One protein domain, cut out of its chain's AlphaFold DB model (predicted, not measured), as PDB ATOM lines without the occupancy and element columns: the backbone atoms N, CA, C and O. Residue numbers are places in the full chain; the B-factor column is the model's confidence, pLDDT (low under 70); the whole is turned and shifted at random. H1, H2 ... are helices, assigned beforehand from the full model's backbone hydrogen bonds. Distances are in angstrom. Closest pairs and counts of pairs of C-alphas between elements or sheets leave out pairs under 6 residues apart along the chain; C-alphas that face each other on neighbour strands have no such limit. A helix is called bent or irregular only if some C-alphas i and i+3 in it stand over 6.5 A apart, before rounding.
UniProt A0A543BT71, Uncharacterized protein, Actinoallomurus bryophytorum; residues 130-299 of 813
ATOM      1  N   ALA A 130      37.886  -2.258 -42.027       90.06
ATOM      2  CA  ALA A 130      38.525  -1.234 -41.205       90.06
ATOM      3  C   ALA A 130      38.834  -1.719 -39.776       90.06
ATOM      4  O   ALA A 130      39.858  -1.329 -39.216       90.06
ATOM      5  N   LEU A 131      37.982  -2.576 -39.197       92.44
ATOM      6  CA  LEU A 131      38.224  -3.198 -37.892       92.44
ATOM      7  C   LEU A 131      39.437  -4.124 -37.982       92.44
ATOM      8  O   LEU A 131      40.373  -3.977 -37.196       92.44
ATOM      9  N   SER A 132      39.454  -5.022 -38.971       91.44
ATOM     10  CA  SER A 132      40.552  -5.975 -39.175       91.44
ATOM     11  C   SER A 132      41.892  -5.271 -39.392       91.44
ATOM     12  O   SER A 132      42.885  -5.648 -38.776       91.44
ATOM     13  N   ALA A 133      41.917  -4.210 -40.206       92.69
ATOM     14  CA  ALA A 133      43.130  -3.438 -40.471       92.69
ATOM     15  C   ALA A 133      43.684  -2.752 -39.209       92.69
ATOM     16  O   ALA A 133      44.891  -2.789 -38.964       92.69
ATOM     17  N   ARG A 134      42.817  -2.153 -38.378       94.75
ATOM     18  CA  ARG A 134      43.240  -1.537 -37.107       94.75
ATOM     19  C   ARG A 134      43.765  -2.579 -36.127       94.75
ATOM     20  O   ARG A 134      44.835  -2.384 -35.559       94.75
ATOM     21  N   LEU A 135      43.073  -3.710 -36.001       94.62
ATOM     22  CA  LEU A 135      43.504  -4.795 -35.125       94.62
ATOM     23  C   LEU A 135      44.850  -5.386 -35.573       94.62
ATOM     24  O   LEU A 135      45.728  -5.615 -34.742       94.62
ATOM     25  N   GLN A 136      45.057  -5.558 -36.882       95.38
ATOM     26  CA  GLN A 136      46.340  -5.980 -37.447       95.38
ATOM     27  C   GLN A 136      47.464  -4.985 -37.116       95.38
ATOM     28  O   GLN A 136      48.560  -5.400 -36.739       95.38
ATOM     29  N   GLN A 137      47.196  -3.678 -37.188       95.69
ATOM     30  CA  GLN A 137      48.164  -2.642 -36.814       95.69
ATOM     31  C   GLN A 137      48.504  -2.670 -35.312       95.69
ATOM     32  O   GLN A 137      49.678  -2.556 -34.935       95.69
ATOM     33  N   THR A 138      47.506  -2.858 -34.446       96.12
ATOM     34  CA  THR A 138      47.720  -3.032 -33.001       96.12
ATOM     35  C   THR A 138      48.578  -4.267 -32.720       96.12
ATOM     36  O   THR A 138      49.516  -4.192 -31.930       96.12
ATOM     37  N   LEU A 139      48.341  -5.384 -33.417       95.62
ATOM     38  CA  LEU A 139      49.140  -6.609 -33.281       95.62
ATOM     39  C   LEU A 139      50.574  -6.460 -33.792       95.62
ATOM     40  O   LEU A 139      51.503  -6.968 -33.159       95.62
ATOM     41  N   ALA A 140      50.788  -5.718 -34.877       95.00
ATOM     42  CA  ALA A 140      52.134  -5.390 -35.341       95.00
ATOM     43  C   ALA A 140      52.909  -4.607 -34.265       95.00
ATOM     44  O   ALA A 140      54.061  -4.913 -33.974       95.00
ATOM     45  N   THR A 141      52.247  -3.658 -33.598       95.06
ATOM     46  CA  THR A 141      52.851  -2.876 -32.505       95.06
ATOM     47  C   THR A 141      53.096  -3.730 -31.256       95.06
ATOM     48  O   THR A 141      54.154  -3.631 -30.641       95.06
ATOM     49  N   ALA A 142      52.143  -4.596 -30.902       94.44
ATOM     50  CA  ALA A 142      52.219  -5.485 -29.744       94.44
ATOM     51  C   ALA A 142      53.288  -6.582 -29.892       94.44
ATOM     52  O   ALA A 142      53.854  -7.030 -28.896       94.44
ATOM     53  N   SER A 143      53.565  -7.023 -31.120       93.56
ATOM     54  CA  SER A 143      54.599  -8.025 -31.410       93.56
ATOM     55  C   SER A 143      56.005  -7.428 -31.535       93.56
ATOM     56  O   SER A 143      56.983  -8.137 -31.314       93.56
ATOM     57  N   ALA A 144      56.130  -6.121 -31.792       92.94
ATOM     58  CA  ALA A 144      57.401  -5.399 -31.921       92.94
ATOM     59  C   ALA A 144      58.076  -5.049 -30.572       92.94
ATOM     60  O   ALA A 144      58.733  -4.014 -30.444       92.94
ATOM     61  N   VAL A 145      57.924  -5.898 -29.553       93.31
ATOM     62  CA  VAL A 145      58.541  -5.737 -28.225       93.31
ATOM     63  C   VAL A 145      59.481  -6.897 -27.919       93.31
ATOM     64  O   VAL A 145      59.378  -7.963 -28.516       93.31
ATOM     65  N   ASN A 146      60.384  -6.722 -26.950       90.56
ATOM     66  CA  ASN A 146      61.228  -7.817 -26.478       90.56
ATOM     67  C   ASN A 146      60.391  -8.823 -25.654       90.56
ATOM     68  O   ASN A 146      59.948  -8.465 -24.557       90.56
ATOM     69  N   PRO A 147      60.217 -10.087 -26.094       89.00
ATOM     70  CA  PRO A 147      59.417 -11.067 -25.356       89.00
ATOM     71  C   PRO A 147      59.950 -11.378 -23.955       89.00
ATOM     72  O   PRO A 147      59.171 -11.714 -23.068       89.00
ATOM     73  N   ALA A 148      61.256 -11.207 -23.717       88.38
ATOM     74  CA  ALA A 148      61.846 -11.399 -22.393       88.38
ATOM     75  C   ALA A 148      61.377 -10.340 -21.376       88.38
ATOM     76  O   ALA A 148      61.246 -10.649 -20.194       88.38
ATOM     77  N   GLN A 149      61.087  -9.114 -21.829       88.88
ATOM     78  CA  GLN A 149      60.501  -8.056 -20.992       88.88
ATOM     79  C   GLN A 149      58.996  -8.275 -20.771       88.88
ATOM     80  O   GLN A 149      58.422  -7.814 -19.783       88.88
ATOM     81  N   PHE A 150      58.355  -9.013 -21.678       91.81
ATOM     82  CA  PHE A 150      56.922  -9.263 -21.689       91.81
ATOM     83  C   PHE A 150      56.600 -10.762 -21.616       91.81
ATOM     84  O   PHE A 150      55.936 -11.270 -22.523       91.81
ATOM     85  N   PRO A 151      57.008 -11.480 -20.554       89.44
ATOM     86  CA  PRO A 151      56.820 -12.922 -20.482       89.44
ATOM     87  C   PRO A 151      55.333 -13.294 -20.509       89.44
ATOM     88  O   PRO A 151      54.522 -12.691 -19.805       89.44
ATOM     89  N   MET A 152      55.001 -14.321 -21.290       89.19
ATOM     90  CA  MET A 152      53.696 -14.976 -21.319       89.19
ATOM     91  C   MET A 152      53.873 -16.442 -20.924       89.19
ATOM     92  O   MET A 152      54.767 -17.118 -21.430       89.19
ATOM     93  N   ARG A 153      53.064 -16.910 -19.969       82.62
ATOM     94  CA  ARG A 153      53.155 -18.267 -19.395       82.62
ATOM     95  C   ARG A 153      51.938 -19.135 -19.700       82.62
ATOM     96  O   ARG A 153      51.879 -20.273 -19.247       82.62
ATOM     97  N   ASP A 154      50.968 -18.594 -20.425       82.75
ATOM     98  CA  ASP A 154      49.756 -19.324 -20.749       82.75
ATOM     99  C   ASP A 154      50.041 -20.354 -21.861       82.75
ATOM    100  O   ASP A 154      50.530 -19.973 -22.930       82.75
ATOM    101  N   PRO A 155      49.757 -21.651 -21.629       82.31
ATOM    102  CA  PRO A 155      50.067 -22.721 -22.575       82.31
ATOM    103  C   PRO A 155      49.298 -22.619 -23.900       82.31
ATOM    104  O   PRO A 155      49.667 -23.295 -24.861       82.31
ATOM    105  N   GLN A 156      48.248 -21.792 -23.983       82.81
ATOM    106  CA  GLN A 156      47.516 -21.576 -25.232       82.81
ATOM    107  C   GLN A 156      48.341 -20.828 -26.290       82.81
ATOM    108  O   GLN A 156      48.018 -20.910 -27.475       82.81
ATOM    109  N   PHE A 157      49.402 -20.120 -25.888       88.50
ATOM    110  CA  PHE A 157      50.284 -19.391 -26.799       88.50
ATOM    111  C   PHE A 157      51.563 -20.165 -27.091       88.50
ATOM    112  O   PHE A 157      52.072 -20.908 -26.246       88.50
ATOM    113  N   ALA A 158      52.094 -19.967 -28.295       88.12
ATOM    114  CA  ALA A 158      53.381 -20.516 -28.685       88.12
ATOM    115  C   ALA A 158      54.514 -19.919 -27.819       88.12
ATOM    116  O   ALA A 158      54.436 -18.755 -27.401       88.12
ATOM    117  N   PRO A 159      55.597 -20.673 -27.551       87.50
ATOM    118  CA  PRO A 159      56.749 -20.142 -26.831       87.50
ATOM    119  C   PRO A 159      57.317 -18.887 -27.509       87.50
ATOM    120  O   PRO A 159      57.509 -18.860 -28.722       87.50
ATOM    121  N   GLY A 160      57.617 -17.852 -26.720       87.31
ATOM    122  CA  GLY A 160      58.186 -16.593 -27.218       87.31
ATOM    123  C   GLY A 160      57.163 -15.535 -27.640       87.31
ATOM    124  O   GLY A 160      57.564 -14.424 -27.984       87.31
ATOM    125  N   VAL A 161      55.860 -15.823 -27.563       93.12
ATOM    126  CA  VAL A 161      54.814 -14.811 -27.769       93.12
ATOM    127  C   VAL A 161      54.827 -13.804 -26.611       93.12
ATOM    128  O   VAL A 161      54.756 -14.210 -25.448       93.12
ATOM    129  N   PRO A 162      54.914 -12.490 -26.883       95.06
ATOM    130  CA  PRO A 162      54.958 -11.486 -25.832       95.06
ATOM    131  C   PRO A 162      53.557 -11.228 -25.249       95.06
ATOM    132  O   PRO A 162      52.547 -11.255 -25.953       95.06
ATOM    133  N   SER A 163      53.489 -10.922 -23.949       94.12
ATOM    134  CA  SER A 163      52.218 -10.681 -23.239       94.12
ATOM    135  C   SER A 163      51.272  -9.623 -23.852       94.12
ATOM    136  O   SER A 163      50.065  -9.840 -23.757       94.12
ATOM    137  N   PRO A 164      51.722  -8.548 -24.541       96.69
ATOM    138  CA  PRO A 164      50.836  -7.657 -25.295       96.69
ATOM    139  C   PRO A 164      50.040  -8.342 -26.420       96.69
ATOM    140  O   PRO A 164      48.886  -7.996 -26.662       96.69
ATOM    141  N   VAL A 165      50.605  -9.341 -27.106       96.06
ATOM    142  CA  VAL A 165      49.866 -10.085 -28.147       96.06
ATOM    143  C   VAL A 165      48.760 -10.919 -27.506       96.06
ATOM    144  O   VAL A 165      47.611 -10.893 -27.950       96.06
ATOM    145  N   ALA A 166      49.081 -11.595 -26.406       93.44
ATOM    146  CA  ALA A 166      48.116 -12.383 -25.652       93.44
ATOM    147  C   ALA A 166      47.003 -11.526 -25.031       93.44
ATOM    148  O   ALA A 166      45.832 -11.885 -25.133       93.44
ATOM    149  N   VAL A 167      47.332 -10.366 -24.448       95.75
ATOM    150  CA  VAL A 167      46.322  -9.465 -23.868       95.75
ATOM    151  C   VAL A 167      45.394  -8.887 -24.937       95.75
ATOM    152  O   VAL A 167      44.219  -8.652 -24.657       95.75
ATOM    153  N   SER A 168      45.885  -8.708 -26.169       96.38
ATOM    154  CA  SER A 168      45.047  -8.332 -27.308       96.38
ATOM    155  C   SER A 168      44.022  -9.427 -27.623       96.38
ATOM    156  O   SER A 168      42.828  -9.133 -27.682       96.38
ATOM    157  N   LEU A 169      44.439 -10.700 -27.707       93.25
ATOM    158  CA  LEU A 169      43.499 -11.815 -27.892       93.25
ATOM    159  C   LEU A 169      42.500 -11.905 -26.733       93.25
ATOM    160  O   LEU A 169      41.299 -12.037 -26.958       93.25
ATOM    161  N   PHE A 170      42.971 -11.779 -25.491       93.81
ATOM    162  CA  PHE A 170      42.085 -11.800 -24.330       93.81
ATOM    163  C   PHE A 170      41.066 -10.665 -24.355       93.81
ATOM    164  O   PHE A 170      39.906 -10.889 -24.026       93.81
ATOM    165  N   SER A 171      41.461  -9.477 -24.811       95.81
ATOM    166  CA  SER A 171      40.551  -8.343 -24.981       95.81
ATOM    167  C   SER A 171      39.489  -8.627 -26.049       95.81
ATOM    168  O   SER A 171      38.314  -8.353 -25.821       95.81
ATOM    169  N   VAL A 172      39.865  -9.245 -27.177       93.56
ATOM    170  CA  VAL A 172      38.913  -9.695 -28.211       93.56
ATOM    171  C   VAL A 172      37.905 -10.691 -27.633       93.56
ATOM    172  O   VAL A 172      36.697 -10.489 -27.758       93.56
ATOM    173  N   LEU A 173      38.386 -11.742 -26.964       90.94
ATOM    174  CA  LEU A 173      37.540 -12.794 -26.391       90.94
ATOM    175  C   LEU A 173      36.643 -12.272 -25.259       90.94
ATOM    176  O   LEU A 173      35.492 -12.692 -25.129       90.94
ATOM    177  N   TRP A 174      37.145 -11.341 -24.443       92.62
ATOM    178  CA  TRP A 174      36.362 -10.688 -23.395       92.62
ATOM    179  C   TRP A 174      35.232  -9.838 -23.988       92.62
ATOM    180  O   TRP A 174      34.103  -9.889 -23.493       92.62
ATOM    181  N   CYS A 175      35.511  -9.112 -25.075       91.75
ATOM    182  CA  CYS A 175      34.529  -8.277 -25.762       91.75
ATOM    183  C   CYS A 175      33.470  -9.070 -26.543       91.75
ATOM    184  O   CYS A 175      32.370  -8.559 -26.730       91.75
ATOM    185  N   ALA A 176      33.778 -10.289 -26.988       87.62
ATOM    186  CA  ALA A 176      32.855 -11.117 -27.761       87.62
ATOM    187  C   ALA A 176      31.605 -11.534 -26.957       87.62
ATOM    188  O   ALA A 176      31.695 -11.831 -25.763       87.62
ATOM    189  N   GLY A 177      30.448 -11.622 -27.624       74.94
ATOM    190  CA  GLY A 177      29.219 -12.211 -27.067       74.94
ATOM    191  C   GLY A 177      29.397 -13.664 -26.636       74.94
ATOM    192  O   GLY A 177      29.159 -13.992 -25.476       74.94
ATOM    193  N   ALA A 178      29.916 -14.488 -27.546       75.56
ATOM    194  CA  ALA A 178      30.343 -15.858 -27.297       75.56
ATOM    195  C   ALA A 178      31.780 -16.048 -27.823       75.56
ATOM    196  O   ALA A 178      32.056 -15.692 -28.973       75.56
ATOM    197  N   PRO A 179      32.716 -16.611 -27.037       74.88
ATOM    198  CA  PRO A 179      34.093 -16.845 -27.476       74.88
ATOM    199  C   PRO A 179      34.223 -18.185 -28.229       74.88
ATOM    200  O   PRO A 179      35.105 -18.994 -27.947       74.88
ATOM    201  N   VAL A 180      33.321 -18.446 -29.175       74.19
ATOM    202  CA  VAL A 180      33.451 -19.558 -30.129       74.19
ATOM    203  C   VAL A 180      33.939 -18.965 -31.434       74.19
ATOM    204  O   VAL A 180      33.291 -18.062 -31.961       74.19
ATOM    205  N   ALA A 181      35.079 -19.442 -31.930       71.88
ATOM    206  CA  ALA A 181      35.615 -18.996 -33.206       71.88
ATOM    207  C   ALA A 181      35.458 -20.089 -34.259       71.88
ATOM    208  O   ALA A 181      35.841 -21.241 -34.026       71.88
ATOM    209  N   ASP A 182      34.944 -19.703 -35.423       70.44
ATOM    210  CA  ASP A 182      35.162 -20.494 -36.629       70.44
ATOM    211  C   ASP A 182      36.660 -20.450 -36.980       70.44
ATOM    212  O   ASP A 182      37.304 -19.407 -36.808       70.44
ATOM    213  N   ALA A 183      37.230 -21.566 -37.437       66.81
ATOM    214  CA  ALA A 183      38.661 -21.653 -37.749       66.81
ATOM    215  C   ALA A 183      39.071 -20.614 -38.806       66.81
ATOM    216  O   ALA A 183      40.165 -20.052 -38.741       66.81
ATOM    217  N   ASP A 184      38.147 -20.308 -39.718       73.25
ATOM    218  CA  ASP A 184      38.347 -19.390 -40.837       73.25
ATOM    219  C   ASP A 184      37.939 -17.941 -40.519       73.25
ATOM    220  O   ASP A 184      37.996 -17.064 -41.386       73.25
ATOM    221  N   HIS A 185      37.533 -17.640 -39.278       80.69
ATOM    222  CA  HIS A 185      37.099 -16.290 -38.931       80.69
ATOM    223  C   HIS A 185      38.273 -15.288 -39.047       80.69
ATOM    224  O   HIS A 185      39.309 -15.481 -38.399       80.69
ATOM    225  N   PRO A 186      38.139 -14.160 -39.779       86.19
ATOM    226  CA  PRO A 186      39.270 -13.275 -40.080       86.19
ATOM    227  C   PRO A 186      40.001 -12.722 -38.853       86.19
ATOM    228  O   PRO A 186      41.225 -12.629 -38.858       86.19
ATOM    229  N   ILE A 187      39.270 -12.388 -37.778       87.38
ATOM    230  CA  ILE A 187      39.888 -11.944 -36.515       87.38
ATOM    231  C   ILE A 187      40.763 -13.052 -35.932       87.38
ATOM    232  O   ILE A 187      41.851 -12.773 -35.441       87.38
ATOM    233  N   PHE A 188      40.302 -14.300 -35.992       83.88
ATOM    234  CA  PHE A 188      41.037 -15.433 -35.452       83.88
ATOM    235  C   PHE A 188      42.299 -15.729 -36.275       83.88
ATOM    236  O   PHE A 188      43.374 -15.927 -35.702       83.88
ATOM    237  N   GLY A 189      42.207 -15.634 -37.606       84.75
ATOM    238  CA  GLY A 189      43.346 -15.775 -38.519       84.75
ATOM    239  C   GLY A 189      44.526 -14.844 -38.196       84.75
ATOM    240  O   GLY A 189      45.682 -15.233 -38.375       84.75
ATOM    241  N   LEU A 190      44.272 -13.657 -37.626       89.31
ATOM    242  CA  LEU A 190      45.328 -12.733 -37.179       89.31
ATOM    243  C   LEU A 190      46.178 -13.295 -36.027       89.31
ATOM    244  O   LEU A 190      47.354 -12.952 -35.907       89.31
ATOM    245  N   PHE A 191      45.601 -14.150 -35.180       88.81
ATOM    246  CA  PHE A 191      46.262 -14.718 -34.001       88.81
ATOM    247  C   PHE A 191      46.789 -16.136 -34.219       88.81
ATOM    248  O   PHE A 191      47.560 -16.612 -33.387       88.81
ATOM    249  N   ALA A 192      46.417 -16.802 -35.316       85.00
ATOM    250  CA  ALA A 192      46.725 -18.212 -35.563       85.00
ATOM    251  C   ALA A 192      48.216 -18.553 -35.369       85.00
ATOM    252  O   ALA A 192      48.544 -19.541 -34.723       85.00
ATOM    253  N   HIS A 193      49.123 -17.683 -35.824       84.75
ATOM    254  CA  HIS A 193      50.577 -17.863 -35.692       84.75
ATOM    255  C   HIS A 193      51.107 -17.738 -34.253       84.75
ATOM    256  O   HIS A 193      52.225 -18.159 -33.969       84.75
ATOM    257  N   SER A 194      50.337 -17.122 -33.354       87.06
ATOM    258  CA  SER A 194      50.708 -16.922 -31.947       87.06
ATOM    259  C   SER A 194      50.174 -18.028 -31.035       87.06
ATOM    260  O   SER A 194      50.535 -18.081 -29.862       87.06
ATOM    261  N   LEU A 195      49.300 -18.901 -31.530       86.25
ATOM    262  CA  LEU A 195      48.650 -19.923 -30.721       86.25
ATOM    263  C   LEU A 195      49.371 -21.266 -30.827       86.25
ATOM    264  O   LEU A 195      49.878 -21.646 -31.878       86.25
ATOM    265  N   SER A 196      49.391 -21.997 -29.718       80.94
ATOM    266  CA  SER A 196      49.861 -23.379 -29.672       80.94
ATOM    267  C   SER A 196      48.786 -24.315 -30.229       80.94
ATOM    268  O   SER A 196      47.612 -24.184 -29.883       80.94
ATOM    269  N   GLY A 197      49.191 -25.285 -31.054       67.81
ATOM    270  CA  GLY A 197      48.311 -26.314 -31.626       67.81
ATOM    271  C   GLY A 197      47.672 -25.933 -32.968       67.81
ATOM    272  O   GLY A 197      47.346 -24.771 -33.208       67.81
ATOM    273  N   VAL A 198      47.503 -26.937 -33.835       51.81
ATOM    274  CA  VAL A 198      46.802 -26.847 -35.124       51.81
ATOM    275  C   VAL A 198      45.536 -27.685 -34.996       51.81
ATOM    276  O   VAL A 198      45.612 -28.907 -35.092       51.81
ATOM    277  N   ASP A 199      44.396 -27.044 -34.763       53.69
ATOM    278  CA  ASP A 199      43.111 -27.741 -34.775       53.69
ATOM    279  C   ASP A 199      42.405 -27.436 -36.097       53.69
ATOM    280  O   ASP A 199      42.149 -26.278 -36.429       53.69
ATOM    281  N   ALA A 200      42.121 -28.483 -36.873       51.03
ATOM    282  CA  ALA A 200      41.218 -28.402 -38.012       51.03
ATOM    283  C   ALA A 200      39.783 -28.400 -37.466       51.03
ATOM    284  O   ALA A 200      39.221 -29.461 -37.194       51.03
ATOM    285  N   GLY A 201      39.223 -27.214 -37.226       58.28
ATOM    286  CA  GLY A 201      37.846 -27.060 -36.761       58.28
ATOM    287  C   GLY A 201      37.617 -25.871 -35.821       58.28
ATOM    288  O   GLY A 201      38.557 -25.161 -35.458       58.28
ATOM    289  N   PRO A 202      36.355 -25.649 -35.419       61.75
ATOM    290  CA  PRO A 202      35.958 -24.552 -34.544       61.75
ATOM    291  C   PRO A 202      36.692 -24.640 -33.210       61.75
ATOM    292  O   PRO A 202      36.730 -25.691 -32.559       61.75
ATOM    293  N   ARG A 203      37.283 -23.518 -32.797       71.44
ATOM    294  CA  ARG A 203      38.116 -23.454 -31.600       71.44
ATOM    295  C   ARG A 203      37.314 -22.900 -30.433       71.44
ATOM    296  O   ARG A 203      36.805 -21.778 -30.465       71.44
ATOM    297  N   TRP A 204      37.226 -23.711 -29.387       75.94
ATOM    298  CA  TRP A 204      36.551 -23.365 -28.144       75.94
ATOM    299  C   TRP A 204      37.493 -22.552 -27.264       75.94
ATOM    300  O   TRP A 204      38.485 -23.083 -26.758       75.94
ATOM    301  N   PHE A 205      37.188 -21.272 -27.063       76.31
ATOM    302  CA  PHE A 205      37.922 -20.450 -26.112       76.31
ATOM    303  C   PHE A 205      37.175 -20.343 -24.796       76.31
ATOM    304  O   PHE A 205      35.968 -20.114 -24.745       76.31
ATOM    305  N   LEU A 206      37.930 -20.407 -23.703       78.50
ATOM    306  CA  LEU A 206      37.431 -19.897 -22.438       78.50
ATOM    307  C   LEU A 206      37.327 -18.387 -22.557       78.50
ATOM    308  O   LEU A 206      38.288 -17.730 -22.961       78.50
ATOM    309  N   GLN A 207      36.174 -17.832 -22.188       81.50
ATOM    310  CA  GLN A 207      36.090 -16.388 -22.089       81.50
ATOM    311  C   GLN A 207      37.014 -15.937 -20.955       81.50
ATOM    312  O   GLN A 207      36.791 -16.343 -19.814       81.50
ATOM    313  N   PRO A 208      38.036 -15.107 -21.207       87.94
ATOM    314  CA  PRO A 208      38.913 -14.647 -20.141       87.94
ATOM    315  C   PRO A 208      38.127 -13.743 -19.195       87.94
ATOM    316  O   PRO A 208      37.191 -13.060 -19.615       87.94
ATOM    317  N   ASP A 209      38.479 -13.760 -17.916       89.56
ATOM    318  CA  ASP A 209      37.974 -12.788 -16.949       89.56
ATOM    319  C   ASP A 209      38.731 -11.471 -17.090       89.56
ATOM    320  O   ASP A 209      39.906 -11.452 -17.473       89.56
ATOM    321  N   LEU A 210      38.095 -10.363 -16.712       93.94
ATOM    322  CA  LEU A 210      38.768  -9.065 -16.689       93.94
ATOM    323  C   LEU A 210      40.010  -9.090 -15.778       93.94
ATOM    324  O   LEU A 210      40.991  -8.409 -16.061       93.94
ATOM    325  N   SER A 211      40.013  -9.915 -14.727       92.94
ATOM    326  CA  SER A 211      41.173 -10.102 -13.847       92.94
ATOM    327  C   SER A 211      42.406 -10.636 -14.581       92.94
ATOM    328  O   SER A 211      43.515 -10.250 -14.227       92.94
ATOM    329  N   LEU A 212      42.240 -11.452 -15.629       91.56
ATOM    330  CA  LEU A 212      43.352 -11.949 -16.445       91.56
ATOM    331  C   LEU A 212      43.972 -10.821 -17.282       91.56
ATOM    332  O   LEU A 212      45.193 -10.704 -17.375       91.56
ATOM    333  N   ILE A 213      43.123  -9.963 -17.853       94.75
ATOM    334  CA  ILE A 213      43.542  -8.787 -18.624       94.75
ATOM    335  C   ILE A 213      44.262  -7.785 -17.710       94.75
ATOM    336  O   ILE A 213      45.357  -7.321 -18.033       94.75
ATOM    337  N   VAL A 214      43.683  -7.496 -16.541       95.69
ATOM    338  CA  VAL A 214      44.284  -6.623 -15.520       95.69
ATOM    339  C   VAL A 214      45.571  -7.232 -14.960       95.69
ATOM    340  O   VAL A 214      46.525  -6.499 -14.719       95.69
ATOM    341  N   GLY A 215      45.644  -8.558 -14.833       94.31
ATOM    342  CA  GLY A 215      46.828  -9.288 -14.380       94.31
ATOM    343  C   GLY A 215      48.066  -9.004 -15.231       94.31
ATOM    344  O   GLY A 215      49.135  -8.721 -14.699       94.31
ATOM    345  N   ALA A 216      47.920  -8.965 -16.560       92.69
ATOM    346  CA  ALA A 216      49.028  -8.620 -17.457       92.69
ATOM    347  C   ALA A 216      49.573  -7.198 -17.208       92.69
ATOM    348  O   ALA A 216      50.768  -6.938 -17.381       92.69
ATOM    349  N   TYR A 217      48.704  -6.275 -16.788       96.12
ATOM    350  CA  TYR A 217      49.069  -4.913 -16.410       96.12
ATOM    351  C   TYR A 217      49.720  -4.860 -15.019       96.12
ATOM    352  O   TYR A 217      50.802  -4.283 -14.864       96.12
ATOM    353  N   THR A 218      49.107  -5.488 -14.013       96.25
ATOM    354  CA  THR A 218      49.618  -5.493 -12.636       96.25
ATOM    355  C   THR A 218      50.944  -6.238 -12.521       96.25
ATOM    356  O   THR A 218      51.815  -5.807 -11.768       96.25
ATOM    357  N   ASP A 219      51.178  -7.271 -13.331       94.81
ATOM    358  CA  ASP A 219      52.470  -7.954 -13.451       94.81
ATOM    359  C   ASP A 219      53.611  -6.997 -13.810       94.81
ATOM    360  O   ASP A 219      54.722  -7.128 -13.292       94.81
ATOM    361  N   ARG A 220      53.358  -6.019 -14.687       94.56
ATOM    362  CA  ARG A 220      54.354  -4.999 -15.043       94.56
ATOM    363  C   ARG A 220      54.519  -3.952 -13.947       94.56
ATOM    364  O   ARG A 220      55.649  -3.562 -13.658       94.56
ATOM    365  N   LEU A 221      53.434  -3.563 -13.273       95.12
ATOM    366  CA  LEU A 221      53.524  -2.683 -12.104       95.12
ATOM    367  C   LEU A 221      54.349  -3.311 -10.972       95.12
ATOM    368  O   LEU A 221      55.201  -2.631 -10.403       95.12
ATOM    369  N   ARG A 222      54.138  -4.602 -10.678       94.38
ATOM    370  CA  ARG A 222      54.896  -5.362  -9.667       94.38
ATOM    371  C   ARG A 222      56.367  -5.515 -10.034       94.38
ATOM    372  O   ARG A 222      57.217  -5.482  -9.151       94.38
ATOM    373  N   ALA A 223      56.669  -5.630 -11.325       93.69
ATOM    374  CA  ALA A 223      58.040  -5.634 -11.828       93.69
ATOM    375  C   ALA A 223      58.734  -4.259 -11.739       93.69
ATOM    376  O   ALA A 223      59.904  -4.153 -12.097       93.69
ATOM    377  N   GLY A 224      58.041  -3.208 -11.281       93.81
ATOM    378  CA  GLY A 224      58.606  -1.862 -11.195       93.81
ATOM    379  C   GLY A 224      58.740  -1.163 -12.550       93.81
ATOM    380  O   GLY A 224      59.481  -0.189 -12.648       93.81
ATOM    381  N   ASP A 225      58.042  -1.639 -13.587       94.31
ATOM    382  CA  ASP A 225      58.131  -1.117 -14.954       94.31
ATOM    383  C   ASP A 225      56.802  -0.454 -15.378       94.31
ATOM    384  O   ASP A 225      55.983  -1.055 -16.088       94.31
ATOM    385  N   PRO A 226      56.544   0.799 -14.949       92.50
ATOM    386  CA  PRO A 226      55.319   1.511 -15.303       92.50
ATOM    387  C   PRO A 226      55.221   1.825 -16.804       92.50
ATOM    388  O   PRO A 226      54.120   2.062 -17.298       92.50
ATOM    389  N   MET A 227      56.334   1.808 -17.550       93.69
ATOM    390  CA  MET A 227      56.335   2.021 -19.002       93.69
ATOM    391  C   MET A 227      55.869   0.775 -19.751       93.69
ATOM    392  O   MET A 227      55.007   0.878 -20.626       93.69
ATOM    393  N   ALA A 228      56.345  -0.413 -19.367       94.81
ATOM    394  CA  ALA A 228      55.793  -1.664 -19.878       94.81
ATOM    395  C   ALA A 228      54.322  -1.838 -19.474       94.81
ATOM    396  O   ALA A 228      53.513  -2.301 -20.278       94.81
ATOM    397  N   ALA A 229      53.951  -1.412 -18.262       96.06
ATOM    398  CA  ALA A 229      52.561  -1.404 -17.818       96.06
ATOM    399  C   ALA A 229      51.695  -0.481 -18.699       96.06
ATOM    400  O   ALA A 229      50.635  -0.894 -19.165       96.06
ATOM    401  N   ALA A 230      52.176   0.728 -19.012       96.69
ATOM    402  CA  ALA A 230      51.516   1.643 -19.945       96.69
ATOM    403  C   ALA A 230      51.350   1.035 -21.342       96.69
ATOM    404  O   ALA A 230      50.299   1.195 -21.962       96.69
ATOM    405  N   HIS A 231      52.363   0.310 -21.827       97.06
ATOM    406  CA  HIS A 231      52.292  -0.380 -23.111       97.06
ATOM    407  C   HIS A 231      51.171  -1.430 -23.127       97.06
ATOM    408  O   HIS A 231      50.370  -1.414 -24.056       97.06
ATOM    409  N   ILE A 232      51.052  -2.266 -22.085       97.56
ATOM    410  CA  ILE A 232      49.963  -3.254 -21.956       97.56
ATOM    411  C   ILE A 232      48.590  -2.577 -22.004       97.56
ATOM    412  O   ILE A 232      47.739  -2.974 -22.798       97.56
ATOM    413  N   VAL A 233      48.374  -1.533 -21.197       97.88
ATOM    414  CA  VAL A 233      47.076  -0.832 -21.156       97.88
ATOM    415  C   VAL A 233      46.770  -0.150 -22.485       97.88
ATOM    416  O   VAL A 233      45.623  -0.165 -22.928       97.88
ATOM    417  N   ARG A 234      47.781   0.401 -23.162       98.12
ATOM    418  CA  ARG A 234      47.606   0.984 -24.494       98.12
ATOM    419  C   ARG A 234      47.201  -0.073 -25.516       98.12
ATOM    420  O   ARG A 234      46.276   0.182 -26.274       98.12
ATOM    421  N   THR A 235      47.822  -1.251 -25.505       98.31
ATOM    422  CA  THR A 235      47.410  -2.365 -26.373       98.31
ATOM    423  C   THR A 235      45.956  -2.760 -26.112       98.31
ATOM    424  O   THR A 235      45.193  -2.894 -27.061       98.31
ATOM    425  N   ILE A 236      45.542  -2.872 -24.844       98.31
ATOM    426  CA  ILE A 236      44.142  -3.153 -24.477       98.31
ATOM    427  C   ILE A 236      43.205  -2.077 -25.045       98.31
ATOM    428  O   ILE A 236      42.186  -2.401 -25.652       98.31
ATOM    429  N   TRP A 237      43.557  -0.800 -24.867       98.38
ATOM    430  CA  TRP A 237      42.765   0.330 -25.347       98.38
ATOM    431  C   TRP A 237      42.645   0.356 -26.879       98.38
ATOM    432  O   TRP A 237      41.538   0.464 -27.395       98.38
ATOM    433  N   GLU A 238      43.750   0.194 -27.611       98.19
ATOM    434  CA  GLU A 238      43.763   0.172 -29.082       98.19
ATOM    435  C   GLU A 238      42.981  -1.027 -29.647       98.19
ATOM    436  O   GLU A 238      42.236  -0.885 -30.623       98.19
ATOM    437  N   THR A 239      43.093  -2.197 -29.011       97.94
ATOM    438  CA  THR A 239      42.291  -3.374 -29.366       97.94
ATOM    439  C   THR A 239      40.807  -3.104 -29.136       97.94
ATOM    440  O   THR A 239      40.001  -3.349 -30.032       97.94
ATOM    441  N   ALA A 240      40.430  -2.554 -27.978       97.12
ATOM    442  CA  ALA A 240      39.043  -2.209 -27.684       97.12
ATOM    443  C   ALA A 240      38.490  -1.183 -28.688       97.12
ATOM    444  O   ALA A 240      37.444  -1.425 -29.281       97.12
ATOM    445  N   GLU A 241      39.219  -0.101 -28.970       96.62
ATOM    446  CA  GLU A 241      38.832   0.914 -29.962       96.62
ATOM    447  C   GLU A 241      38.679   0.345 -31.379       96.62
ATOM    448  O   GLU A 241      37.789   0.757 -32.124       96.62
ATOM    449  N   SER A 242      39.501  -0.639 -31.752       95.19
ATOM    450  CA  SER A 242      39.355  -1.345 -33.028       95.19
ATOM    451  C   SER A 242      38.025  -2.100 -33.093       95.19
ATOM    452  O   SER A 242      37.303  -2.003 -34.085       95.19
ATOM    453  N   LEU A 243      37.668  -2.799 -32.012       93.12
ATOM    454  CA  LEU A 243      36.474  -3.643 -31.924       93.12
ATOM    455  C   LEU A 243      35.152  -2.864 -31.892       93.12
ATOM    456  O   LEU A 243      34.118  -3.431 -32.239       93.12
ATOM    457  N   ARG A 244      35.162  -1.570 -31.548       90.38
ATOM    458  CA  ARG A 244      33.955  -0.715 -31.525       90.38
ATOM    459  C   ARG A 244      33.212  -0.667 -32.862       90.38
ATOM    460  O   ARG A 244      32.016  -0.411 -32.880       90.38
ATOM    461  N   GLY A 245      33.905  -0.926 -33.975       84.38
ATOM    462  CA  GLY A 245      33.301  -0.988 -35.308       84.38
ATOM    463  C   GLY A 245      32.451  -2.237 -35.577       84.38
ATOM    464  O   GLY A 245      31.787  -2.287 -36.608       84.38
ATOM    465  N   GLY A 246      32.478  -3.248 -34.702       86.75
ATOM    466  CA  GLY A 246      31.716  -4.488 -34.851       86.75
ATOM    467  C   GLY A 246      30.609  -4.609 -33.806       86.75
ATOM    468  O   GLY A 246      30.888  -4.625 -32.608       86.75
ATOM    469  N   ALA A 247      29.358  -4.771 -34.250       82.81
ATOM    470  CA  ALA A 247      28.192  -4.873 -33.364       82.81
ATOM    471  C   ALA A 247      28.302  -6.018 -32.333       82.81
ATOM    472  O   ALA A 247      27.851  -5.876 -31.198       82.81
ATOM    473  N   ALA A 248      28.972  -7.118 -32.694       82.75
ATOM    474  CA  ALA A 248      29.210  -8.265 -31.814       82.75
ATOM    475  C   ALA A 248      30.188  -8.003 -30.655       82.75
ATOM    476  O   ALA A 248      30.253  -8.794 -29.714       82.75
ATOM    477  N   PHE A 249      30.937  -6.898 -30.700       88.69
ATOM    478  CA  PHE A 249      31.933  -6.539 -29.686       88.69
ATOM    479  C   PHE A 249      31.632  -5.203 -29.007       88.69
ATOM    480  O   PHE A 249      32.051  -4.986 -27.869       88.69
ATOM    481  N   GLN A 250      30.920  -4.306 -29.696       90.31
ATOM    482  CA  GLN A 250      30.804  -2.892 -29.348       90.31
ATOM    483  C   GLN A 250      30.426  -2.623 -27.877       90.31
ATOM    484  O   GLN A 250      31.163  -1.874 -27.238       90.31
ATOM    485  N   PRO A 251      29.381  -3.237 -27.280       90.56
ATOM    486  CA  PRO A 251      28.970  -2.891 -25.915       90.56
ATOM    487  C   PRO A 251      30.076  -3.106 -24.871       90.56
ATOM    488  O   PRO A 251      30.259  -2.299 -23.955       90.56
ATOM    489  N   ARG A 252      30.837  -4.199 -25.002       92.38
ATOM    490  CA  ARG A 252      31.972  -4.495 -24.118       92.38
ATOM    491  C   ARG A 252      33.230  -3.746 -24.549       92.38
ATOM    492  O   ARG A 252      33.960  -3.273 -23.686       92.38
ATOM    493  N   ALA A 253      33.451  -3.559 -25.846       94.38
ATOM    494  CA  ALA A 253      34.558  -2.761 -26.361       94.38
ATOM    495  C   ALA A 253      34.505  -1.310 -25.855       94.38
ATOM    496  O   ALA A 253      35.519  -0.797 -25.390       94.38
ATOM    497  N   ASP A 254      33.324  -0.684 -25.839       94.94
ATOM    498  CA  ASP A 254      33.113   0.650 -25.265       94.94
ATOM    499  C   ASP A 254      33.497   0.682 -23.772       94.94
ATOM    500  O   ASP A 254      34.181   1.602 -23.315       94.94
ATOM    501  N   ALA A 255      33.098  -0.340 -23.003       95.19
ATOM    502  CA  ALA A 255      33.419  -0.439 -21.577       95.19
ATOM    503  C   ALA A 255      34.923  -0.629 -21.336       95.19
ATOM    504  O   ALA A 255      35.507   0.050 -20.488       95.19
ATOM    505  N   LEU A 256      35.559  -1.525 -22.094       97.00
ATOM    506  CA  LEU A 256      36.987  -1.807 -21.982       97.00
ATOM    507  C   LEU A 256      37.830  -0.601 -22.398       97.00
ATOM    508  O   LEU A 256      38.778  -0.258 -21.693       97.00
ATOM    509  N   ALA A 257      37.454   0.086 -23.479       97.12
ATOM    510  CA  ALA A 257      38.110   1.310 -23.922       97.12
ATOM    511  C   ALA A 257      37.994   2.424 -22.870       97.12
ATOM    512  O   ALA A 257      38.987   3.088 -22.571       97.12
ATOM    513  N   ALA A 258      36.826   2.595 -22.242       96.88
ATOM    514  CA  ALA A 258      36.652   3.580 -21.175       96.88
ATOM    515  C   ALA A 258      37.522   3.266 -19.940       96.88
ATOM    516  O   ALA A 258      38.215   4.151 -19.428       96.88
ATOM    517  N   MET A 259      37.542   2.005 -19.489       97.94
ATOM    518  CA  MET A 259      38.369   1.571 -18.353       97.94
ATOM    519  C   MET A 259      39.869   1.708 -18.647       97.94
ATOM    520  O   MET A 259      40.610   2.268 -17.835       97.94
ATOM    521  N   ALA A 260      40.324   1.236 -19.811       97.88
ATOM    522  CA  ALA A 260      41.726   1.302 -20.213       97.88
ATOM    523  C   ALA A 260      42.180   2.752 -20.448       97.88
ATOM    524  O   ALA A 260      43.240   3.149 -19.965       97.88
ATOM    525  N   GLY A 261      41.347   3.578 -21.089       97.44
ATOM    526  CA  GLY A 261      41.614   5.001 -21.304       97.44
ATOM    527  C   GLY A 261      41.760   5.780 -19.993       97.44
ATOM    528  O   GLY A 261      42.721   6.530 -19.827       97.44
ATOM    529  N   SER A 262      40.871   5.546 -19.020       97.38
ATOM    530  CA  SER A 262      41.011   6.131 -17.677       97.38
ATOM    531  C   SER A 262      42.253   5.610 -16.951       97.38
ATOM    532  O   SER A 262      42.909   6.366 -16.237       97.38
ATOM    533  N   THR A 263      42.591   4.332 -17.130       97.50
ATOM    534  CA  THR A 263      43.772   3.724 -16.507       97.50
ATOM    535  C   THR A 263      45.062   4.337 -17.041       97.50
ATOM    536  O   THR A 263      45.936   4.652 -16.240       97.50
ATOM    537  N   LEU A 264      45.167   4.607 -18.349       96.75
ATOM    538  CA  LEU A 264      46.325   5.290 -18.947       96.75
ATOM    539  C   LEU A 264      46.627   6.640 -18.277       96.75
ATOM    540  O   LEU A 264      47.790   6.991 -18.097       96.75
ATOM    541  N   GLN A 265      45.592   7.373 -17.863       96.25
ATOM    542  CA  GLN A 265      45.733   8.661 -17.174       96.25
ATOM    543  C   GLN A 265      46.133   8.516 -15.697       96.25
ATOM    544  O   GLN A 265      46.649   9.460 -15.102       96.25
ATOM    545  N   MET A 266      45.913   7.341 -15.099       95.06
ATOM    546  CA  MET A 266      46.077   7.084 -13.664       95.06
ATOM    547  C   MET A 266      47.200   6.091 -13.334       95.06
ATOM    548  O   MET A 266      47.343   5.712 -12.173       95.06
ATOM    549  N   ILE A 267      48.051   5.723 -14.300       94.88
ATOM    550  CA  ILE A 267      49.123   4.722 -14.123       94.88
ATOM    551  C   ILE A 267      50.003   5.006 -12.905       94.88
ATOM    552  O   ILE A 267      50.369   4.082 -12.187       94.88
ATOM    553  N   GLN A 268      50.343   6.270 -12.648       92.50
ATOM    554  CA  GLN A 268      51.177   6.631 -11.495       92.50
ATOM    555  C   GLN A 268      50.462   6.376 -10.161       92.50
ATOM    556  O   GLN A 268      51.085   5.944  -9.193       92.50
ATOM    557  N   SER A 269      49.143   6.587 -10.124       93.50
ATOM    558  CA  SER A 269      48.321   6.274  -8.950       93.50
ATOM    559  C   SER A 269      48.252   4.762  -8.728       93.50
ATOM    560  O   SER A 269      48.446   4.300  -7.606       93.50
ATOM    561  N   ASP A 270      48.080   3.987  -9.801       95.62
ATOM    562  CA  ASP A 270      48.055   2.520  -9.747       95.62
ATOM    563  C   ASP A 270      49.408   1.925  -9.366       95.62
ATOM    564  O   ASP A 270      49.469   0.973  -8.591       95.62
ATOM    565  N   HIS A 271      50.506   2.516  -9.835       93.06
ATOM    566  CA  HIS A 271      51.850   2.109  -9.444       93.06
ATOM    567  C   HIS A 271      52.089   2.303  -7.940       93.06
ATOM    568  O   HIS A 271      52.698   1.454  -7.298       93.06
ATOM    569  N   GLY A 272      51.556   3.374  -7.345       90.94
ATOM    570  CA  GLY A 272      51.545   3.535  -5.889       90.94
ATOM    571  C   GLY A 272      50.561   2.593  -5.179       90.94
ATOM    572  O   GLY A 272      50.825   2.162  -4.055       90.94
ATOM    573  N   GLY A 273      49.438   2.278  -5.827       90.62
ATOM    574  CA  GLY A 273      48.352   1.446  -5.309       90.62
ATOM    575  C   GLY A 273      48.623  -0.060  -5.341       90.62
ATOM    576  O   GLY A 273      48.065  -0.782  -4.521       90.62
ATOM    577  N   ILE A 274      49.520  -0.541  -6.209       94.69
ATOM    578  CA  ILE A 274      49.809  -1.978  -6.380       94.69
ATOM    579  C   ILE A 274      50.282  -2.663  -5.088       94.69
ATOM    580  O   ILE A 274      50.088  -3.861  -4.911       94.69
ATOM    581  N   ARG A 275      50.827  -1.899  -4.131       92.12
ATOM    582  CA  ARG A 275      51.177  -2.380  -2.782       92.12
ATOM    583  C   ARG A 275      49.988  -2.946  -1.994       92.12
ATOM    584  O   ARG A 275      50.197  -3.686  -1.041       92.12
ATOM    585  N   PHE A 276      48.762  -2.582  -2.371       91.25
ATOM    586  CA  PHE A 276      47.521  -3.098  -1.792       91.25
ATOM    587  C   PHE A 276      47.004  -4.359  -2.514       91.25
ATOM    588  O   PHE A 276      45.943  -4.872  -2.164       91.25
ATOM    589  N   GLY A 277      47.756  -4.875  -3.493       92.31
ATOM    590  CA  GLY A 277      47.486  -6.116  -4.216       92.31
ATOM    591  C   GLY A 277      46.735  -5.935  -5.538       92.31
ATOM    592  O   GLY A 277      46.077  -4.922  -5.782       92.31
ATOM    593  N   ASP A 278      46.796  -6.964  -6.387       92.31
ATOM    594  CA  ASP A 278      46.177  -6.976  -7.722       92.31
ATOM    595  C   ASP A 278      44.653  -6.787  -7.657       92.31
ATOM    596  O   ASP A 278      44.061  -6.103  -8.494       92.31
ATOM    597  N   ALA A 279      44.018  -7.325  -6.610       91.50
ATOM    598  CA  ALA A 279      42.588  -7.168  -6.368       91.50
ATOM    599  C   ALA A 279      42.181  -5.695  -6.190       91.50
ATOM    600  O   ALA A 279      41.104  -5.308  -6.640       91.50
ATOM    601  N   ALA A 280      43.032  -4.857  -5.587       92.81
ATOM    602  CA  ALA A 280      42.748  -3.432  -5.428       92.81
ATOM    603  C   ALA A 280      42.733  -2.715  -6.786       92.81
ATOM    604  O   ALA A 280      41.795  -1.978  -7.083       92.81
ATOM    605  N   ILE A 281      43.718  -2.997  -7.645       95.38
ATOM    606  CA  ILE A 281      43.787  -2.434  -9.002       95.38
ATOM    607  C   ILE A 281      42.616  -2.920  -9.861       95.38
ATOM    608  O   ILE A 281      42.011  -2.133 -10.587       95.38
ATOM    609  N   TYR A 282      42.236  -4.192  -9.731       95.94
ATOM    610  CA  TYR A 282      41.046  -4.732 -10.385       95.94
ATOM    611  C   TYR A 282      39.762  -3.993  -9.968       95.94
ATOM    612  O   TYR A 282      38.955  -3.627 -10.823       95.94
ATOM    613  N   GLN A 283      39.583  -3.700  -8.676       94.56
ATOM    614  CA  GLN A 283      38.435  -2.913  -8.209       94.56
ATOM    615  C   GLN A 283      38.459  -1.472  -8.738       94.56
ATOM    616  O   GLN A 283      37.404  -0.933  -9.080       94.56
ATOM    617  N   GLU A 284      39.634  -0.851  -8.865       94.88
ATOM    618  CA  GLU A 284      39.762   0.468  -9.497       94.88
ATOM    619  C   GLU A 284      39.371   0.443 -10.978       94.88
ATOM    620  O   GLU A 284      38.642   1.326 -11.434       94.88
ATOM    621  N   TRP A 285      39.756  -0.595 -11.722       95.88
ATOM    622  CA  TRP A 285      39.298  -0.786 -13.101       95.88
ATOM    623  C   TRP A 285      37.771  -0.845 -13.195       95.88
ATOM    624  O   TRP A 285      37.179  -0.114 -13.990       95.88
ATOM    625  N   LEU A 286      37.115  -1.628 -12.332       95.44
ATOM    626  CA  LEU A 286      35.651  -1.690 -12.288       95.44
ATOM    627  C   LEU A 286      35.019  -0.326 -11.956       95.44
ATOM    628  O   LEU A 286      34.002   0.044 -12.550       95.44
ATOM    629  N   ARG A 287      35.617   0.450 -11.040       94.56
ATOM    630  CA  ARG A 287      35.138   1.798 -10.672       94.56
ATOM    631  C   ARG A 287      35.249   2.798 -11.819       94.56
ATOM    632  O   ARG A 287      34.362   3.643 -11.953       94.56
ATOM    633  N   ARG A 288      36.290   2.674 -12.647       95.31
ATOM    634  CA  ARG A 288      36.536   3.515 -13.830       95.31
ATOM    635  C   ARG A 288      35.546   3.275 -14.963       95.31
ATOM    636  O   ARG A 288      35.457   4.107 -15.860       95.31
ATOM    637  N   CYS A 289      34.784   2.181 -14.932       95.19
ATOM    638  CA  CYS A 289      33.733   1.950 -15.915       95.19
ATOM    639  C   CYS A 289      32.581   2.964 -15.740       95.19
ATOM    640  O   CYS A 289      31.949   3.002 -14.668       95.19
ATOM    641  N   PRO A 290      32.266   3.766 -16.779       93.00
ATOM    642  CA  PRO A 290      31.161   4.716 -16.746       93.00
ATOM    643  C   PRO A 290      29.829   4.035 -16.429       93.00
ATOM    644  O   PRO A 290      29.558   2.936 -16.910       93.00
ATOM    645  N   ALA A 291      28.961   4.709 -15.670       87.19
ATOM    646  CA  ALA A 291      27.667   4.155 -15.263       87.19
ATOM    647  C   ALA A 291      26.820   3.578 -16.423       87.19
ATOM    648  O   ALA A 291      26.300   2.477 -16.239       87.19
ATOM    649  N   PRO A 292      26.735   4.217 -17.614       88.44
ATOM    650  CA  PRO A 292      26.003   3.668 -18.763       88.44
ATOM    651  C   PRO A 292      26.543   2.343 -19.297       88.44
ATOM    652  O   PRO A 292      25.820   1.612 -19.954       88.44
ATOM    653  N   LEU A 293      27.803   2.008 -19.025       91.00
ATOM    654  CA  LEU A 293      28.446   0.808 -19.557       91.00
ATOM    655  C   LEU A 293      28.512  -0.327 -18.525       91.00
ATOM    656  O   LEU A 293      28.854  -1.450 -18.875       91.00
ATOM    657  N   ARG A 294      28.140  -0.085 -17.260       89.38
ATOM    658  CA  ARG A 294      28.307  -1.058 -16.162       89.38
ATOM    659  C   ARG A 294      27.537  -2.362 -16.345       89.38
ATOM    660  O   ARG A 294      27.993  -3.389 -15.851       89.38
ATOM    661  N   VAL A 295      26.410  -2.354 -17.060       88.25
ATOM    662  CA  VAL A 295      25.642  -3.583 -17.331       88.25
ATOM    663  C   VAL A 295      26.460  -4.604 -18.135       88.25
ATOM    664  O   VAL A 295      26.284  -5.809 -17.967       88.25
ATOM    665  N   THR A 296      27.433  -4.162 -18.938       89.62
ATOM    666  CA  THR A 296      28.305  -5.078 -19.692       89.62
ATOM    667  C   THR A 296      29.293  -5.826 -18.789       89.62
ATOM    668  O   THR A 296      29.796  -6.884 -19.174       89.62
ATOM    669  N   LEU A 297      29.496  -5.335 -17.558       91.62
ATOM    670  CA  LEU A 297      30.339  -5.927 -16.518       91.62
ATOM    671  C   LEU A 297      29.578  -6.871 -15.576       91.62
ATOM    672  O   LEU A 297      30.138  -7.297 -14.564       91.62
ATOM    673  N   LEU A 298      28.315  -7.221 -15.855       89.56
ATOM    674  CA  LEU A 298      27.553  -8.137 -14.991       89.56
ATOM    675  C   LEU A 298      28.262  -9.482 -14.799       89.56
ATOM    676  O   LEU A 298      28.245 -10.028 -13.703       89.56
ATOM    677  N   ARG A 299      28.963  -9.982 -15.820       89.12
ATOM    678  CA  ARG A 299      29.767 -11.208 -15.710       89.12
ATOM    679  C   ARG A 299      30.838 -11.123 -14.611       89.12
ATOM    680  O   ARG A 299      31.119 -12.115 -13.936       89.12
TER     681      ARG A 299
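AT A GLANCE: This is residues 130 to 299 of the 813 residues of an uncharacterized protein of Actinoallomurus bryophytorum (UniProt A0A543BT71). Five helices or arms, H1, H2, H4, H5 and H6a, form an up-and-down bundle, each running against the one before it, with H2 and H5 side by side nearest its middle. The bent-over arm H6b and H7 pack on H4 beyond one side of it, H8 crosses H6a, and short H3 with the long loop of residues 190 to 209 lies toward the H1 and H2 side. The printed part has 170 residues with eight named helices, H1 to H8 in order, and no named strand; the class is all helix. It is compact, with a radius of gyration of the C-alphas of 15.2 A and spans of 46 by 39 by 26 A.

IN THESE COORDINATES: Find C-alpha 130 at (38.525, -1.234, -41.205); from there H1 runs 20.0 A to residue 143. Next come H2, residues 163 to 175, 18.0 A; H3, residues 186 to 189; H4, residues 210 to 222, 18.0 A; and H5, residues 226 to 243, 25.7 A. H6, residues 250 to 276, was assigned as one helix by its hydrogen bonds but is bent: C-alphas 265 and 268 are 8.1 A apart. Its arms are H6a, residues 250 to 265, 22.5 A, and H6b, residues 268 to 276, which is irregular, with C-alphas 272 and 275 6.7 A apart. H7 holds residues 278 to 288, and H8, residues 291 to 299, ends at C-alpha 299 at (29.767, -11.208, -15.710); it is irregular, with C-alphas 296 and 299 7.5 A apart.

HOW THE PARTS SIT: Look first at Leu 131 and Ser 242, the closest C-alphas of H1 and H5 at 5.3 A; these helices touch at a shallow tilt of 18 degrees, opposite ways. H2 and H5 touch, closest at Pro 164 and Ile 232, 5.6 A, at 37 degrees, only just steep, the same way. H2 and H4 touch at Val 167 and Ile 213, 6.0 A. H5 and H6a form a helical hairpin, closest at Ala 240 and Ala 253, 4.7 A. H4 and H7 touch at Thr 218 and Asp 278, 6.2 A, and H6a touches H8 at Ala 255 and Leu 293, 5.5 A, with residues 251 to 255 of H6a alone. H3 is close to H1 but not clearly touching, 6.6 A at Ser 132 and Ile 187. Every O i to N i+4 pair is within hydrogen-bond range in H1, H2, H5 and H7; H4 has 7 of 9, H6a 10 of 12, H6b 3 of 5, and H8 0 of 5 but 4 of 6 O i to N i+3 pairs; H3 is too short for an i+4 pair.

THE WHOLE: The farthest C-alphas, Ala 200 and Gly 272, are 46.5 A apart. The printed part has no cut; H1 to H2 and H3 to H4 are long links. Mean pLDDT of the printed part is 89.8; look for values under 70 at residue 183 and residues 197 to 202.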